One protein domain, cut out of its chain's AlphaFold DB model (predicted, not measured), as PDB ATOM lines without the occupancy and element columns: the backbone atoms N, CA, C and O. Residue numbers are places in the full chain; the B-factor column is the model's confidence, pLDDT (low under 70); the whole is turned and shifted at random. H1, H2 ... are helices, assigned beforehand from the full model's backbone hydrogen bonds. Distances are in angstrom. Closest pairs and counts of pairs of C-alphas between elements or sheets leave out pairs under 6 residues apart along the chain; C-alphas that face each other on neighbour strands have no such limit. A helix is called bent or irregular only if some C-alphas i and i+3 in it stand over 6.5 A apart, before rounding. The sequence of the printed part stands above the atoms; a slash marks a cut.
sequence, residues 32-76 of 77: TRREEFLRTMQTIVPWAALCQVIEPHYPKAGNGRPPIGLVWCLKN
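AT A GLANCE: This is residues 32 to 76 of the 77 residues of an uncharacterized protein of Acidovorax temperans (UniProt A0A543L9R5). H1, the longest helix, and H2 make a corner, and the chain then loops out and folds back, bringing the short helix H3 to the inner side of that corner. It is a flat, loosely closed frame with few contacts, and residues 61 to 66 of the returning loop stick out at the end away from H1. The printed part has 45 residues with three named helices, in the order H1, H2, H3, and no named strand; the class is all helix. The whole is loose, with a radius of gyration of the C-alphas of 12.7 A and spans of 37 by 23 by 10 A.

HOW THE PARTS SIT: Start at H1, residues 33 to 44, and look across to H3, residues 70 to 75: they are close but not clearly touching, and their closest C-alphas, those of Leu 38 and Lys 75, are 7.3 A apart. These two run opposite ways at a steep tilt of 61 degrees. Next find H2, residues 47 to 57, which meets H1 only through their link. H2 and H3 only just touch, with 3 pairs of C-alphas within 8 A; the closest are those of Cys 51 and Leu 70, at 6.9 A. They run opposite ways at a steep tilt of 45 degrees, though the line of H2 is a rough one. In H1 and H3 every O i to N i+4 pair is within hydrogen-bond range; in H2 it is 5 of 7.

IN THESE COORDINATES: Find C-alpha 33 at (20.502, -21.079, 124.359); from there H1 runs 16.8 A to C-alpha 44. H2 runs 15.7 A from C-alpha 47 at (33.207, -9.343, 135.247) to C-alpha 57, and is only just irregular: C-alphas 53 and 56 are 6.8 A apart. H3 ends at C-alpha 75, at (27.331, -8.989, 128.450).

THE WHOLE: The two C-alphas farthest apart, those of Glu 36 and Asn 63, are 37.2 A apart. The printed part has no cut. The link from H1 to H2 is tight, and that from H2 to H3, residues 58 to 69, is long. Mean pLDDT of the printed part is 74.0; look for values under 70 at residues 60 to 63 and 65 to 76.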
ATOM      1  N   THR A  32      16.304 -18.834 125.318       82.94
ATOM      2  CA  THR A  32      17.175 -19.134 124.189       82.94
ATOM      3  C   THR A  32      18.492 -19.688 124.732       82.94
ATOM      4  O   THR A  32      18.938 -19.312 125.816       82.94
ATOM      5  N   ARG A  33      19.179 -20.544 123.967       80.38
ATOM      6  CA  ARG A  33      20.502 -21.079 124.359       80.38
ATOM      7  C   ARG A  33      21.488 -19.969 124.759       80.38
ATOM      8  O   ARG A  33      22.341 -20.169 125.616       80.38
ATOM      9  N   ARG A  34      21.347 -18.784 124.153       81.19
ATOM     10  CA  ARG A  34      22.103 -17.574 124.499       81.19
ATOM     11  C   ARG A  34      21.801 -17.085 125.917       81.19
ATOM     12  O   ARG A  34      22.723 -16.741 126.641       81.19
ATOM     13  N   GLU A  35      20.537 -17.036 126.319       82.81
ATOM     14  CA  GLU A  35      20.140 -16.582 127.659       82.81
ATOM     15  C   GLU A  35      20.621 -17.541 128.749       82.81
ATOM     16  O   GLU A  35      21.094 -17.093 129.792       82.81
ATOM     17  N   GLU A  36      20.563 -18.850 128.501       84.25
ATOM     18  CA  GLU A  36      21.102 -19.862 129.421       84.25
ATOM     19  C   GLU A  36      22.625 -19.744 129.568       84.25
ATOM     20  O   GLU A  36      23.160 -19.777 130.682       84.25
ATOM     21  N   PHE A  37      23.328 -19.532 128.451       82.94
ATOM     22  CA  PHE A  37      24.766 -19.280 128.446       82.94
ATOM     23  C   PHE A  37      25.115 -18.011 129.231       82.94
ATOM     24  O   PHE A  37      25.949 -18.054 130.134       82.94
ATOM     25  N   LEU A  38      24.432 -16.898 128.952       83.38
ATOM     26  CA  LEU A  38      24.659 -15.630 129.646       83.38
ATOM     27  C   LEU A  38      24.335 -15.727 131.139       83.38
ATOM     28  O   LEU A  38      25.056 -15.145 131.948       83.38
ATOM     29  N   ARG A  39      23.302 -16.483 131.523       82.88
ATOM     30  CA  ARG A  39      22.980 -16.752 132.932       82.88
ATOM     31  C   ARG A  39      24.119 -17.495 133.624       82.88
ATOM     32  O   ARG A  39      24.554 -17.082 134.692       82.88
ATOM     33  N   THR A  40      24.633 -18.541 132.987       83.56
ATOM     34  CA  THR A  40      25.758 -19.323 133.516       83.56
ATOM     35  C   THR A  40      27.010 -18.455 133.647       83.56
ATOM     36  O   THR A  40      27.658 -18.442 134.692       83.56
ATOM     37  N   MET A  41      27.317 -17.658 132.621       82.62
ATOM     38  CA  MET A  41      28.467 -16.752 132.623       82.62
ATOM     39  C   MET A  41      28.352 -15.648 133.680       82.62
ATOM     40  O   MET A  41      29.355 -15.258 134.267       82.62
ATOM     41  N   GLN A  42      27.149 -15.155 133.982       79.44
ATOM     42  CA  GLN A  42      26.954 -14.188 135.069       79.44
ATOM     43  C   GLN A  42      27.317 -14.753 136.444       79.44
ATOM     44  O   GLN A  42      27.805 -14.001 137.282       79.44
ATOM     45  N   THR A  43      27.113 -16.051 136.670       81.12
ATOM     46  CA  THR A  43      27.435 -16.694 137.949       81.12
ATOM     47  C   THR A  43      28.920 -17.015 138.086       81.12
ATOM     48  O   THR A  43      29.465 -16.889 139.178       81.12
ATOM     49  N   ILE A  44      29.580 -17.431 137.001       84.19
ATOM     50  CA  ILE A  44      30.956 -17.949 137.087       84.19
ATOM     51  C   ILE A  44      32.033 -16.899 136.795       84.19
ATOM     52  O   ILE A  44      33.180 -17.079 137.200       84.19
ATOM     53  N   VAL A  45      31.707 -15.828 136.062       80.31
ATOM     54  CA  VAL A  45      32.715 -14.890 135.553       80.31
ATOM     55  C   VAL A  45      32.832 -13.648 136.454       80.31
ATOM     56  O   VAL A  45      31.854 -12.910 136.605       80.31
ATOM     57  N   PRO A  46      34.029 -13.324 136.986       81.50
ATOM     58  CA  PRO A  46      34.270 -12.088 137.729       81.50
ATOM     59  C   PRO A  46      34.403 -10.891 136.770       81.50
ATOM     60  O   PRO A  46      35.496 -10.393 136.491       81.50
ATOM     61  N   TRP A  47      33.270 -10.405 136.260       77.50
ATOM     62  CA  TRP A  47      33.207  -9.343 135.247       77.50
ATOM     63  C   TRP A  47      33.963  -8.066 135.620       77.50
ATOM     64  O   TRP A  47      34.584  -7.457 134.757       77.50
ATOM     65  N   ALA A  48      33.934  -7.664 136.893       77.81
ATOM     66  CA  ALA A  48      34.629  -6.464 137.356       77.81
ATOM     67  C   ALA A  48      36.154  -6.583 137.186       77.81
ATOM     68  O   ALA A  48      36.788  -5.663 136.674       77.81
ATOM     69  N   ALA A  49      36.721  -7.738 137.546       79.25
ATOM     70  CA  ALA A  49      38.149  -8.010 137.400       79.25
ATOM     71  C   ALA A  49      38.558  -8.098 135.922       79.25
ATOM     72  O   ALA A  49      39.590  -7.562 135.527       79.25
ATOM     73  N   LEU A  50      37.717  -8.710 135.080       80.31
ATOM     74  CA  LEU A  50      37.968  -8.764 133.639       80.31
ATOM     75  C   LEU A  50      37.931  -7.380 132.990       80.31
ATOM     76  O   LEU A  50      38.806  -7.064 132.189       80.31
ATOM     77  N   CYS A  51      36.961  -6.537 133.349       78.75
ATOM     78  CA  CYS A  51      36.897  -5.172 132.834       78.75
ATOM     79  C   CYS A  51      38.171  -4.380 133.168       78.75
ATOM     80  O   CYS A  51      38.684  -3.703 132.285       78.75
ATOM     81  N   GLN A  52      38.721  -4.523 134.381       81.12
ATOM     82  CA  GLN A  52      39.964  -3.850 134.790       81.12
ATOM     83  C   GLN A  52      41.191  -4.306 133.989       81.12
ATOM     84  O   GLN A  52      42.055  -3.493 133.676       81.12
ATOM     85  N   VAL A  53      41.274  -5.591 133.628       84.50
ATOM     86  CA  VAL A  53      42.387  -6.124 132.817       84.50
ATOM     87  C   VAL A  53      42.271  -5.689 131.354       84.50
ATOM     88  O   VAL A  53      43.280  -5.485 130.684       84.50
ATOM     89  N   ILE A  54      41.048  -5.542 130.843       80.50
ATOM     90  CA  ILE A  54      40.796  -5.198 129.437       80.50
ATOM     91  C   ILE A  54      40.862  -3.680 129.206       80.50
ATOM     92  O   ILE A  54      41.240  -3.245 128.120       80.50
ATOM     93  N   GLU A  55      40.533  -2.863 130.209       77.88
ATOM     94  CA  GLU A  55      40.491  -1.396 130.116       77.88
ATOM     95  C   GLU A  55      41.769  -0.742 129.543       77.88
ATOM     96  O   GLU A  55      41.631   0.122 128.673       77.88
ATOM     97  N   PRO A  56      42.999  -1.158 129.906       81.62
ATOM     98  CA  PRO A  56      44.226  -0.615 129.317       81.62
ATOM     99  C   PRO A  56      44.377  -0.899 127.816       81.62
ATOM    100  O   PRO A  56      45.049  -0.149 127.111       81.62
ATOM    101  N   HIS A  57      43.760  -1.976 127.327       80.06
ATOM    102  CA  HIS A  57      43.836  -2.423 125.936       80.06
ATOM    103  C   HIS A  57      42.626  -1.991 125.104       80.06
ATOM    104  O   HIS A  57      42.637  -2.137 123.880       80.06
ATOM    105  N   TYR A  58      41.570  -1.483 125.743       78.25
ATOM    106  CA  TYR A  58      40.359  -1.097 125.040       78.25
ATOM    107  C   TYR A  58      40.534   0.263 124.363       78.25
ATOM    108  O   TYR A  58      40.962   1.223 125.013       78.25
ATOM    109  N   PRO A  59      40.189   0.387 123.069       74.31
ATOM    110  CA  PRO A  59      40.301   1.652 122.369       74.31
ATOM    111  C   PRO A  59      39.417   2.694 123.055       74.31
ATOM    112  O   PRO A  59      38.195   2.557 123.132       74.31
ATOM    113  N   LYS A  60      40.053   3.750 123.564       67.50
ATOM    114  CA  LYS A  60      39.358   4.935 124.069       67.50
ATOM    115  C   LYS A  60      38.773   5.702 122.884       67.50
ATOM    116  O   LYS A  60      39.319   5.660 121.783       67.50
ATOM    117  N   ALA A  61      37.641   6.365 123.098       62.31
ATOM    118  CA  ALA A  61      36.944   7.090 122.040       62.31
ATOM    119  C   ALA A  61      37.871   8.133 121.390       62.31
ATOM    120  O   ALA A  61      38.290   9.081 122.048       62.31
ATOM    121  N   GLY A  62      38.202   7.934 120.111       69.31
ATOM    122  CA  GLY A  62      38.799   8.946 119.233       69.31
ATOM    123  C   GLY A  62      37.750   9.564 118.295       69.31
ATOM    124  O   GLY A  62      36.555   9.451 118.556       69.31
ATOM    125  N   ASN A  63      38.182  10.157 117.171       56.47
ATOM    126  CA  ASN A  63      37.343  10.822 116.145       56.47
ATOM    127  C   ASN A  63      36.465   9.856 115.305       56.47
ATOM    128  O   ASN A  63      36.390   9.971 114.082       56.47
ATOM    129  N   GLY A  64      35.826   8.867 115.929       72.44
ATOM    130  CA  GLY A  64      35.002   7.853 115.267       72.44
ATOM    131  C   GLY A  64      33.774   7.476 116.091       72.44
ATOM    132  O   GLY A  64      33.413   8.168 117.043       72.44
ATOM    133  N   ARG A  65      33.110   6.366 115.736       62.53
ATOM    134  CA  ARG A  65      31.995   5.851 116.547       62.53
ATOM    135  C   ARG A  65      32.480   5.629 117.985       62.53
ATOM    136  O   ARG A  65      33.515   4.982 118.156       62.53
ATOM    137  N   PRO A  66      31.748   6.125 118.998       64.12
ATOM    138  CA  PRO A  66      32.127   5.903 120.380       64.12
ATOM    139  C   PRO A  66      32.236   4.393 120.626       64.12
ATOM    140  O   PRO A  66      31.370   3.641 120.163       64.12
ATOM    141  N   PRO A  67      33.293   3.935 121.318       65.50
ATOM    142  CA  PRO A  67      33.429   2.548 121.705       65.50
ATOM    143  C   PRO A  67      32.171   2.154 122.468       65.50
ATOM    144  O   PRO A  67      31.784   2.805 123.440       65.50
ATOM    145  N   ILE A  68      31.519   1.091 122.010       63.09
ATOM    146  CA  ILE A  68      30.464   0.440 122.776       63.09
ATOM    147  C   ILE A  68      31.058   0.135 124.155       63.09
ATOM    148  O   ILE A  68      32.170  -0.380 124.233       63.09
ATOM    149  N   GLY A  69      30.379   0.506 125.242       67.81
ATOM    150  CA  GLY A  69      30.942   0.337 126.581       67.81
ATOM    151  C   GLY A  69      31.395  -1.110 126.804       67.81
ATOM    152  O   GLY A  69      30.644  -2.037 126.497       67.81
ATOM    153  N   LEU A  70      32.607  -1.307 127.336       63.16
ATOM    154  CA  LEU A  70      33.211  -2.622 127.621       63.16
ATOM    155  C   LEU A  70      32.225  -3.606 128.262       63.16
ATOM    156  O   LEU A  70      32.104  -4.761 127.859       63.16
ATOM    157  N   VAL A  71      31.451  -3.096 129.218       59.41
ATOM    158  CA  VAL A  71      30.436  -3.840 129.965       59.41
ATOM    159  C   VAL A  71      29.304  -4.352 129.065       59.41
ATOM    160  O   VAL A  71      28.779  -5.435 129.307       59.41
ATOM    161  N   TRP A  72      28.928  -3.614 128.020       55.84
ATOM    162  CA  TRP A  72      27.884  -4.017 127.074       55.84
ATOM    163  C   TRP A  72      28.399  -5.035 126.050       55.84
ATOM    164  O   TRP A  72      27.700  -6.001 125.752       55.84
ATOM    165  N   CYS A  73      29.635  -4.875 125.560       60.09
ATOM    166  CA  CYS A  73      30.259  -5.831 124.636       60.09
ATOM    167  C   CYS A  73      30.418  -7.230 125.246       60.09
ATOM    168  O   CYS A  73      30.213  -8.224 124.555       60.09
ATOM    169  N   LEU A  74      30.765  -7.298 126.531       60.56
ATOM    170  CA  LEU A  74      30.970  -8.557 127.244       60.56
ATOM    171  C   LEU A  74      29.660  -9.234 127.673       60.56
ATOM    172  O   LEU A  74      29.587 -10.458 127.709       60.56
ATOM    173  N   LYS A  75      28.616  -8.455 127.974       60.75
ATOM    174  CA  LYS A  75      27.331  -8.989 128.450       60.75
ATOM    175  C   LYS A  75      26.366  -9.396 127.334       60.75
ATOM    176  O   LYS A  75      25.361 -10.029 127.638       60.75
ATOM    177  N   ASN A  76      26.616  -9.007 126.080       52.50
ATOM    178  CA  ASN A  76      25.599  -9.082 125.025       52.50
ATOM    179  C   ASN A  76      26.085  -9.618 123.662       52.50
ATOM    180  O   ASN A  76      25.421  -9.368 122.649       52.50
TER     181      ASN A  76